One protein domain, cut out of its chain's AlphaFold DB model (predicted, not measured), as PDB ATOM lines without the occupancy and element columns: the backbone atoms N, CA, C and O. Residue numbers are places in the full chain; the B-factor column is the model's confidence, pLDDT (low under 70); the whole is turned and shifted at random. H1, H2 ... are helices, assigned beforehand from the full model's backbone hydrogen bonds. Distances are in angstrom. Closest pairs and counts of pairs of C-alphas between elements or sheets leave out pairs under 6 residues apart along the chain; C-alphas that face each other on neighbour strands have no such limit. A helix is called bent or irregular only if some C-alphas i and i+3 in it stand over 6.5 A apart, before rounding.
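This is residues 176 to 252 of the 252 residues of an uncharacterized protein of Acidobacteria bacterium (UniProt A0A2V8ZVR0). Two long helices, H1 and H2, are set in a staggered row, the last residues of H1 side by side with the first half of H2, and the small helix H3 comes after them toward the other end of an elongated, loosely built shape. The chain folds back through a loop after H1 and again after H2, and the first residues of H1, 176 to 186, stick out as a free arm. The printed part has 77 residues with three named helices, in the order H1, H2, H3, and no named strand; the class is all helix. The whole is loose, with a radius of gyration of the C-alphas of 16.2 A, and its C-alphas span 58 by 24 by 17 A, the arm adding to the length.

H1, residues 176 to 196, touches H2, residues 208 to 228. H1 touches H2 with residues 191 to 196 alone, and H2 touches H1 with residues 210 to 218 alone, with 10 pairs of C-alphas within 8 A. The closest C-alphas of the two helices are those of Lys 195 and Val 214, 4.8 A apart. The two helices run the same way at a shallow tilt of 34 degrees, only just short of steep, and their centres are 20.3 A apart. H3, residues 240 to 245, touches no helix. It is apart from H1, and only just apart from H2, their closest C-alphas being 8.2 A apart. In H1, H2 and H3 every pair of O i and N i+4 is within hydrogen-bond range.

H1 has 21 residues and measures 30.2 A from C-alpha 176 at (37.550, -1.805, -5.141) to C-alpha 196 at (13.188, 14.363, 2.408). H2, also of 21 residues, measures 30.3 A from C-alpha 208 at (27.403, 22.840, -4.240) to C-alpha 228. H3 has 6 residues, from Val 240 to Gln 245, and ends with C-alpha 245 at (0.481, 34.912, 0.531). No helix is bent.

The C-alphas farthest apart are those of Ser 176 and Ser 252, the first and last printed residues, at 59.3 A. Residues 176 to 186, which belong to H1, stand free; the body without them has 66 residues and spans 41 by 23 by 17 A. The printed part has no cut and ends at residue 252, the chain's last residue. The links H1 to H2 and H2 to H3 are long, with 11 residues each. The mean pLDDT of the printed part is 87.2, and the model's confidence is low, under 70, at residues 243 to 252.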
ATOM      1  N   SER A 176      37.437  -3.258  -4.960       97.06
ATOM      2  CA  SER A 176      37.550  -1.805  -5.141       97.06
ATOM      3  C   SER A 176      36.424  -1.215  -5.998       97.06
ATOM      4  O   SER A 176      35.980  -0.103  -5.724       97.06
ATOM      5  N   SER A 177      35.944  -1.943  -7.015       97.38
ATOM      6  CA  SER A 177      34.811  -1.501  -7.838       97.38
ATOM      7  C   SER A 177      33.507  -1.502  -7.044       97.38
ATOM      8  O   SER A 177      32.794  -0.506  -7.039       97.38
ATOM      9  N   GLU A 178      33.241  -2.575  -6.298       97.62
ATOM     10  CA  GLU A 178      32.055  -2.690  -5.444       97.62
ATOM     11  C   GLU A 178      32.040  -1.635  -4.333       97.62
ATOM     12  O   GLU A 178      30.997  -1.066  -4.025       97.62
ATOM     13  N   ALA A 179      33.198  -1.326  -3.746       97.00
ATOM     14  CA  ALA A 179      33.322  -0.256  -2.765       97.00
ATOM     15  C   ALA A 179      32.965   1.119  -3.360       97.00
ATOM     16  O   ALA A 179      32.339   1.929  -2.675       97.00
ATOM     17  N   GLY A 180      33.318   1.363  -4.629       97.44
ATOM     18  CA  GLY A 180      32.895   2.550  -5.376       97.44
ATOM     19  C   GLY A 180      31.378   2.602  -5.563       97.44
ATOM     20  O   GLY A 180      30.753   3.584  -5.180       97.44
ATOM     21  N   GLU A 181      30.770   1.509  -6.034       97.19
ATOM     22  CA  GLU A 181      29.311   1.413  -6.198       97.19
ATOM     23  C   GLU A 181      28.554   1.630  -4.880       97.19
ATOM     24  O   GLU A 181      27.517   2.293  -4.843       97.19
ATOM     25  N   VAL A 182      29.070   1.084  -3.774       97.12
ATOM     26  CA  VAL A 182      28.498   1.293  -2.437       97.12
ATOM     27  C   VAL A 182      28.614   2.753  -2.016       97.12
ATOM     28  O   VAL A 182      27.642   3.290  -1.487       97.12
ATOM     29  N   SER A 183      29.757   3.399  -2.263       96.19
ATOM     30  CA  SER A 183      29.957   4.824  -1.972       96.19
ATOM     31  C   SER A 183      28.982   5.701  -2.760       96.19
ATOM     32  O   SER A 183      28.369   6.606  -2.194       96.19
ATOM     33  N   ASP A 184      28.773   5.403  -4.042       97.06
ATOM     34  CA  ASP A 184      27.812   6.119  -4.881       97.06
ATOM     35  C   ASP A 184      26.378   5.910  -4.378       97.06
ATOM     36  O   ASP A 184      25.593   6.855  -4.274       97.06
ATOM     37  N   ALA A 185      26.017   4.676  -4.014       96.62
ATOM     38  CA  ALA A 185      24.713   4.381  -3.433       96.62
ATOM     39  C   ALA A 185      24.512   5.108  -2.090       96.62
ATOM     40  O   ALA A 185      23.419   5.604  -1.814       96.62
ATOM     41  N   GLU A 186      25.545   5.175  -1.248       95.00
ATOM     42  CA  GLU A 186      25.532   5.901   0.027       95.00
ATOM     43  C   GLU A 186      25.317   7.393  -0.169       95.00
ATOM     44  O   GLU A 186      24.455   7.978   0.490       95.00
ATOM     45  N   HIS A 187      26.029   7.983  -1.126       96.56
ATOM     46  CA  HIS A 187      25.872   9.384  -1.491       96.56
ATOM     47  C   HIS A 187      24.450   9.686  -1.975       96.56
ATOM     48  O   HIS A 187      23.801  10.606  -1.475       96.56
ATOM     49  N   HIS A 188      23.887   8.845  -2.849       96.19
ATOM     50  CA  HIS A 188      22.492   8.980  -3.282       96.19
ATOM     51  C   HIS A 188      21.494   8.877  -2.121       96.19
ATOM     52  O   HIS A 188      20.548   9.669  -2.048       96.19
ATOM     53  N   ARG A 189      21.696   7.936  -1.187       95.06
ATOM     54  CA  ARG A 189      20.855   7.823   0.017       95.06
ATOM     55  C   ARG A 189      20.976   9.059   0.903       95.06
ATOM     56  O   ARG A 189      19.958   9.497   1.439       95.06
ATOM     57  N   ASN A 190      22.171   9.636   1.029       96.50
ATOM     58  CA  ASN A 190      22.391  10.876   1.767       96.50
ATOM     59  C   ASN A 190      21.649  12.057   1.124       96.50
ATOM     60  O   ASN A 190      20.879  12.738   1.799       96.50
ATOM     61  N   ILE A 191      21.778  12.251  -0.193       96.94
ATOM     62  CA  ILE A 191      21.035  13.291  -0.922       96.94
ATOM     63  C   ILE A 191      19.527  13.115  -0.714       96.94
ATOM     64  O   ILE A 191      18.827  14.084  -0.412       96.94
ATOM     65  N   LEU A 192      19.010  11.888  -0.842       95.94
ATOM     66  CA  LEU A 192      17.589  11.601  -0.636       95.94
ATOM     67  C   LEU A 192      17.149  11.904   0.802       95.94
ATOM     68  O   LEU A 192      16.100  12.518   1.006       95.94
ATOM     69  N   ALA A 193      17.952  11.520   1.794       95.88
ATOM     70  CA  ALA A 193      17.714  11.840   3.196       95.88
ATOM     71  C   ALA A 193      17.633  13.353   3.410       95.88
ATOM     72  O   ALA A 193      16.679  13.845   4.007       95.88
ATOM     73  N   CYS A 194      18.565  14.108   2.834       96.56
ATOM     74  CA  CYS A 194      18.575  15.561   2.913       96.56
ATOM     75  C   CYS A 194      17.357  16.198   2.226       96.56
ATOM     76  O   CYS A 194      16.687  17.059   2.810       96.56
ATOM     77  N   LYS A 195      17.000  15.731   1.023       95.88
ATOM     78  CA  LYS A 195      15.826  16.215   0.280       95.88
ATOM     79  C   LYS A 195      14.524  15.943   1.030       95.88
ATOM     80  O   LYS A 195      13.665  16.821   1.078       95.88
ATOM     81  N   THR A 196      14.391  14.776   1.658       93.94
ATOM     82  CA  THR A 196      13.188  14.363   2.408       93.94
ATOM     83  C   THR A 196      13.161  14.860   3.855       93.94
ATOM     84  O   THR A 196      12.100  14.884   4.474       93.94
ATOM     85  N   GLY A 197      14.292  15.340   4.381       90.56
ATOM     86  CA  GLY A 197      14.423  15.810   5.761       90.56
ATOM     87  C   GLY A 197      14.577  14.690   6.782       90.56
ATOM     88  O   GLY A 197      14.169  14.859   7.928       90.56
ATOM     89  N   ASN A 198      15.133  13.553   6.370       89.69
ATOM     90  CA  ASN A 198      15.480  12.472   7.276       89.69
ATOM     91  C   ASN A 198      16.694  12.859   8.150       89.69
ATOM     92  O   ASN A 198      17.614  13.535   7.689       89.69
ATOM     93  N   GLY A 199      16.691  12.430   9.416       84.50
ATOM     94  CA  GLY A 199      17.654  12.843  10.441       84.50
ATOM     95  C   GLY A 199      19.087  12.344  10.250       84.50
ATOM     96  O   GLY A 199      19.982  12.880  10.893       84.50
ATOM     97  N   TYR A 200      19.326  11.364   9.372       88.94
ATOM     98  CA  TYR A 200      20.684  10.909   9.031       88.94
ATOM     99  C   TYR A 200      21.305  11.653   7.834       88.94
ATOM    100  O   TYR A 200      22.352  11.244   7.344       88.94
ATOM    101  N   CYS A 201      20.676  12.729   7.349       95.31
ATOM    102  CA  CYS A 201      21.283  13.615   6.356       95.31
ATOM    103  C   CYS A 201      22.588  14.233   6.883       95.31
ATOM    104  O   CYS A 201      22.586  14.912   7.912       95.31
ATOM    105  N   ASP A 202      23.666  14.085   6.117       96.00
ATOM    106  CA  ASP A 202      24.927  14.793   6.293       96.00
ATOM    107  C   ASP A 202      25.133  15.791   5.144       96.00
ATOM    108  O   ASP A 202      25.521  15.444   4.025       96.00
ATOM    109  N   GLY A 203      24.869  17.068   5.430       93.75
ATOM    110  CA  GLY A 203      25.033  18.149   4.459       93.75
ATOM    111  C   GLY A 203      26.487  18.425   4.067       93.75
ATOM    112  O   GLY A 203      26.711  19.066   3.043       93.75
ATOM    113  N   SER A 204      27.471  17.954   4.844       96.06
ATOM    114  CA  SER A 204      28.894  18.173   4.546       96.06
ATOM    115  C   SER A 204      29.394  17.346   3.361       96.06
ATOM    116  O   SER A 204      30.405  17.691   2.753       96.06
ATOM    117  N   LEU A 205      28.658  16.290   3.006       95.75
ATOM    118  CA  LEU A 205      28.970  15.399   1.889       95.75
ATOM    119  C   LEU A 205      28.381  15.877   0.554       95.75
ATOM    120  O   LEU A 205      28.614  15.250  -0.473       95.75
ATOM    121  N   LEU A 206      27.606  16.964   0.550       96.88
ATOM    122  CA  LEU A 206      26.951  17.471  -0.653       96.88
ATOM    123  C   LEU A 206      27.891  18.364  -1.468       96.88
ATOM    124  O   LEU A 206      28.529  19.279  -0.943       96.88
ATOM    125  N   SER A 207      27.898  18.169  -2.784       97.25
ATOM    126  CA  SER A 207      28.445  19.153  -3.718       97.25
ATOM    127  C   SER A 207      27.612  20.448  -3.707       97.25
ATOM    128  O   SER A 207      26.439  20.440  -3.319       97.25
ATOM    129  N   PRO A 208      28.154  21.583  -4.188       97.50
ATOM    130  CA  PRO A 208      27.403  22.840  -4.240       97.50
ATOM    131  C   PRO A 208      26.090  22.762  -5.037       97.50
ATOM    132  O   PRO A 208      25.104  23.398  -4.663       97.50
ATOM    133  N   SER A 209      26.054  21.979  -6.120       97.50
ATOM    134  CA  SER A 209      24.832  21.747  -6.899       97.50
ATOM    135  C   SER A 209      23.804  20.934  -6.118       97.50
ATOM    136  O   SER A 209      22.641  21.324  -6.059       97.50
ATOM    137  N   GLU A 210      24.224  19.858  -5.452       97.81
ATOM    138  CA  GLU A 210      23.326  19.024  -4.643       97.81
ATOM    139  C   GLU A 210      22.799  19.783  -3.422       97.81
ATOM    140  O   GLU A 210      21.623  19.668  -3.086       97.81
ATOM    141  N   ALA A 211      23.635  20.609  -2.787       96.88
ATOM    142  CA  ALA A 211      23.231  21.469  -1.680       96.88
ATOM    143  C   ALA A 211      22.138  22.462  -2.102       96.88
ATOM    144  O   ALA A 211      21.186  22.682  -1.350       96.88
ATOM    145  N   LYS A 212      22.231  23.017  -3.319       96.94
ATOM    146  CA  LYS A 212      21.178  23.865  -3.890       96.94
ATOM    147  C   LYS A 212      19.881  23.079  -4.098       96.94
ATOM    148  O   LYS A 212      18.835  23.518  -3.636       96.94
ATOM    149  N   GLU A 213      19.947  21.895  -4.705       96.75
ATOM    150  CA  GLU A 213      18.762  21.044  -4.899       96.75
ATOM    151  C   GLU A 213      18.104  20.623  -3.575       96.75
ATOM    152  O   GLU A 213      16.879  20.552  -3.466       96.75
ATOM    153  N   VAL A 214      18.910  20.330  -2.552       96.69
ATOM    154  CA  VAL A 214      18.437  20.022  -1.197       96.69
ATOM    155  C   VAL A 214      17.776  21.241  -0.557       96.69
ATOM    156  O   VAL A 214      16.737  21.086   0.086       96.69
ATOM    157  N   ALA A 215      18.340  22.440  -0.728       94.69
ATOM    158  CA  ALA A 215      17.749  23.678  -0.228       94.69
ATOM    159  C   ALA A 215      16.391  23.958  -0.888       94.69
ATOM    160  O   ALA A 215      15.424  24.240  -0.178       94.69
ATOM    161  N   ASP A 216      16.293  23.774  -2.207       95.62
ATOM    162  CA  ASP A 216      15.040  23.902  -2.953       95.62
ATOM    163  C   ASP A 216      14.001  22.883  -2.446       95.62
ATOM    164  O   ASP A 216      12.874  23.249  -2.114       95.62
ATOM    165  N   ALA A 217      14.382  21.611  -2.276       95.19
ATOM    166  CA  ALA A 217      13.494  20.579  -1.732       95.19
ATOM    167  C   ALA A 217      13.050  20.875  -0.286       95.19
ATOM    168  O   ALA A 217      11.888  20.670   0.072       95.19
ATOM    169  N   LYS A 218      13.960  21.383   0.557       93.62
ATOM    170  CA  LYS A 218      13.655  21.809   1.930       93.62
ATOM    171  C   LYS A 218      12.645  22.956   1.932       93.62
ATOM    172  O   LYS A 218      11.701  22.924   2.719       93.62
ATOM    173  N   HIS A 219      12.826  23.930   1.048       92.75
ATOM    174  CA  HIS A 219      11.916  25.053   0.884       92.75
ATOM    175  C   HIS A 219      10.515  24.592   0.439       92.75
ATOM    176  O   HIS A 219       9.526  24.949   1.075       92.75
ATOM    177  N   GLN A 220      10.424  23.696  -0.550       92.75
ATOM    178  CA  GLN A 220       9.146  23.115  -0.992       92.75
ATOM    179  C   GLN A 220       8.417  22.363   0.131       92.75
ATOM    180  O   GLN A 220       7.220  22.554   0.342       92.75
ATOM    181  N   ARG A 221       9.134  21.549   0.918       91.56
ATOM    182  CA  ARG A 221       8.546  20.875   2.090       91.56
ATOM    183  C   ARG A 221       8.063  21.863   3.149       91.56
ATOM    184  O   ARG A 221       7.037  21.617   3.775       91.56
ATOM    185  N   ASN A 222       8.785  22.963   3.348       91.12
ATOM    186  CA  ASN A 222       8.411  24.010   4.294       91.12
ATOM    187  C   ASN A 222       7.107  24.715   3.888       91.12
ATOM    188  O   ASN A 222       6.235  24.927   4.731       91.12
ATOM    189  N   LEU A 223       6.945  25.016   2.593       90.31
ATOM    190  CA  LEU A 223       5.692  25.539   2.037       90.31
ATOM    191  C   LEU A 223       4.534  24.551   2.237       90.31
ATOM    192  O   LEU A 223       3.485  24.937   2.749       90.31
ATOM    193  N   LEU A 224       4.745  23.266   1.925       89.75
ATOM    194  CA  LEU A 224       3.723  22.230   2.102       89.75
ATOM    195  C   LEU A 224       3.319  22.048   3.573       89.75
ATOM    196  O   LEU A 224       2.134  21.923   3.882       89.75
ATOM    197  N   ALA A 225       4.284  22.055   4.499       89.12
ATOM    198  CA  ALA A 225       4.011  21.976   5.934       89.12
ATOM    199  C   ALA A 225       3.147  23.154   6.408       89.12
ATOM    200  O   ALA A 225       2.263  22.998   7.251       89.12
ATOM    201  N   ARG A 226       3.363  24.339   5.827       85.69
ATOM    202  CA  ARG A 226       2.562  25.525   6.116       85.69
ATOM    203  C   ARG A 226       1.144  25.430   5.550       85.69
ATOM    204  O   ARG A 226       0.211  25.798   6.260       85.69
ATOM    205  N   GLU A 227       0.993  24.966   4.313       86.88
ATOM    206  CA  GLU A 227      -0.303  24.813   3.638       86.88
ATOM    207  C   GLU A 227      -1.180  23.758   4.321       86.88
ATOM    208  O   GLU A 227      -2.362  23.977   4.573       86.88
ATOM    209  N   THR A 228      -0.582  22.619   4.665       87.50
ATOM    210  CA  THR A 228      -1.294  21.475   5.247       87.50
ATOM    211  C   THR A 228      -1.460  21.577   6.764       87.50
ATOM    212  O   THR A 228      -2.310  20.896   7.334       87.50
ATOM    213  N   GLY A 229      -0.639  22.394   7.433       83.94
ATOM    214  CA  GLY A 229      -0.563  22.472   8.893       83.94
ATOM    215  C   GLY A 229       0.112  21.264   9.557       83.94
ATOM    216  O   GLY A 229       0.148  21.196  10.785       83.94
ATOM    217  N   TYR A 230       0.646  20.317   8.777       81.81
ATOM    218  CA  TYR A 230       1.355  19.141   9.280       81.81
ATOM    219  C   TYR A 230       2.874  19.342   9.215       81.81
ATOM    220  O   TYR A 230       3.436  19.618   8.158       81.81
ATOM    221  N   GLY A 231       3.557  19.128  10.344       81.50
ATOM    222  CA  GLY A 231       5.009  19.304  10.468       81.50
ATOM    223  C   GLY A 231       5.423  20.696  10.959       81.50
ATOM    224  O   GLY A 231       4.589  21.534  11.294       81.50
ATOM    225  N   LEU A 232       6.736  20.932  11.056       83.12
ATOM    226  CA  LEU A 232       7.297  22.211  11.503       83.12
ATOM    227  C   LEU A 232       7.583  23.119  10.303       83.12
ATOM    228  O   LEU A 232       8.358  22.754   9.422       83.12
ATOM    229  N   CYS A 233       6.988  24.314  10.308       85.56
ATOM    230  CA  CYS A 233       7.283  25.375   9.350       85.56
ATOM    231  C   CYS A 233       8.348  26.319   9.926       85.56
ATOM    232  O   CYS A 233       8.100  27.043  10.891       85.56
ATOM    233  N   ASP A 234       9.510  26.365   9.288       87.38
ATOM    234  CA  ASP A 234      10.559  27.342   9.544       87.38
ATOM    235  C   ASP A 234      10.287  28.626   8.743       87.38
ATOM    236  O   ASP A 234      10.417  28.673   7.519       87.38
ATOM    237  N   ARG A 235       9.895  29.696   9.442       82.88
ATOM    238  CA  ARG A 235       9.561  30.987   8.815       82.88
ATOM    239  C   ARG A 235      10.776  31.674   8.188       82.88
ATOM    240  O   ARG A 235      10.583  32.534   7.338       82.88
ATOM    241  N   THR A 236      11.999  31.308   8.581       85.38
ATOM    242  CA  THR A 236      13.231  31.898   8.026       85.38
ATOM    243  C   THR A 236      13.523  31.425   6.604       85.38
ATOM    244  O   THR A 236      14.284  32.067   5.887       85.38
ATOM    245  N   LEU A 237      12.889  30.329   6.180       84.31
ATOM    246  CA  LEU A 237      13.047  29.744   4.850       84.31
ATOM    247  C   LEU A 237      11.988  30.225   3.852       84.31
ATOM    248  O   LEU A 237      11.945  29.698   2.746       84.31
ATOM    249  N   LEU A 238      11.121  31.169   4.227       82.88
ATOM    250  CA  LEU A 238      10.103  31.750   3.347       82.88
ATOM    251  C   LEU A 238      10.574  33.104   2.810       82.88
ATOM    252  O   LEU A 238      11.119  33.917   3.558       82.88
ATOM    253  N   SER A 239      10.303  33.381   1.536       81.62
ATOM    254  CA  SER A 239      10.382  34.739   1.002       81.62
ATOM    255  C   SER A 239       9.309  35.638   1.626       81.62
ATOM    256  O   SER A 239       8.318  35.182   2.208       81.62
ATOM    257  N   VAL A 240       9.498  36.951   1.493       76.31
ATOM    258  CA  VAL A 240       8.545  37.952   1.991       76.31
ATOM    259  C   VAL A 240       7.180  37.779   1.318       76.31
ATOM    260  O   VAL A 240       6.143  37.926   1.966       76.31
ATOM    261  N   GLU A 241       7.171  37.440   0.033       77.81
ATOM    262  CA  GLU A 241       5.975  37.197  -0.765       77.81
ATOM    263  C   GLU A 241       5.254  35.916  -0.327       77.81
ATOM    264  O   GLU A 241       4.043  35.952  -0.120       77.81
ATOM    265  N   GLU A 242       5.978  34.818  -0.099       79.69
ATOM    266  CA  GLU A 242       5.395  33.555   0.388       79.69
ATOM    267  C   GLU A 242       4.827  33.702   1.801       79.69
ATOM    268  O   GLU A 242       3.720  33.242   2.083       79.69
ATOM    269  N   ALA A 243       5.524  34.416   2.690       69.62
ATOM    270  CA  ALA A 243       5.009  34.712   4.024       69.62
ATOM    271  C   ALA A 243       3.695  35.518   3.959       69.62
ATOM    272  O   ALA A 243       2.745  35.220   4.689       69.62
ATOM    273  N   LYS A 244       3.612  36.500   3.051       69.69
ATOM    274  CA  LYS A 244       2.408  37.321   2.845       69.69
ATOM    275  C   LYS A 244       1.253  36.536   2.220       69.69
ATOM    276  O   LYS A 244       0.119  36.698   2.665       69.69
ATOM    277  N   GLN A 245       1.517  35.695   1.217       65.56
ATOM    278  CA  GLN A 245       0.481  34.912   0.531       65.56
ATOM    279  C   GLN A 245      -0.152  33.846   1.435       65.56
ATOM    280  O   GLN A 245      -1.337  33.562   1.295       65.56
ATOM    281  N   ILE A 246       0.592  33.316   2.414       64.94
ATOM    282  CA  ILE A 246       0.118  32.252   3.316       64.94
ATOM    283  C   ILE A 246      -0.372  32.817   4.674       64.94
ATOM    284  O   ILE A 246      -0.342  32.158   5.723       64.94
ATOM    285  N   GLY A 247      -0.823  34.076   4.670       58.19
ATOM    286  CA  GLY A 247      -1.543  34.702   5.784       58.19
ATOM    287  C   GLY A 247      -0.695  35.053   7.010       58.19
ATOM    288  O   GLY A 247      -1.245  35.187   8.102       58.19
ATOM    289  N   LEU A 248       0.626  35.205   6.878       53.22
ATOM    290  CA  LEU A 248       1.442  35.775   7.948       53.22
ATOM    291  C   LEU A 248       1.511  37.295   7.771       53.22
ATOM    292  O   LEU A 248       2.401  37.828   7.110       53.22
ATOM    293  N   GLY A 249       0.574  38.003   8.404       47.09
ATOM    294  CA  GLY A 249       0.791  39.410   8.735       47.09
ATOM    295  C   GLY A 249       2.078  39.571   9.565       47.09
ATOM    296  O   GLY A 249       2.497  38.615  10.233       47.09
ATOM    297  N   PRO A 250       2.744  40.739   9.505       41.38
ATOM    298  CA  PRO A 250       3.989  40.971  10.229       41.38
ATOM    299  C   PRO A 250       3.768  40.697  11.720       41.38
ATOM    300  O   PRO A 250       2.830  41.222  12.319       41.38
ATOM    301  N   SER A 251       4.610  39.837  12.301       47.38
ATOM    302  CA  SER A 251       4.592  39.625  13.751       47.38
ATOM    303  C   SER A 251       5.112  40.916  14.377       47.38
ATOM    304  O   SER A 251       6.208  41.356  14.025       47.38
ATOM    305  N   SER A 252       4.264  41.547  15.188       36.66
ATOM    306  CA  SER A 252       4.600  42.693  16.039       36.66
ATOM    307  C   SER A 252       5.602  42.306  17.120       36.66
ATOM    308  O   SER A 252       5.587  41.117  17.518       36.66
TER     309      SER A 252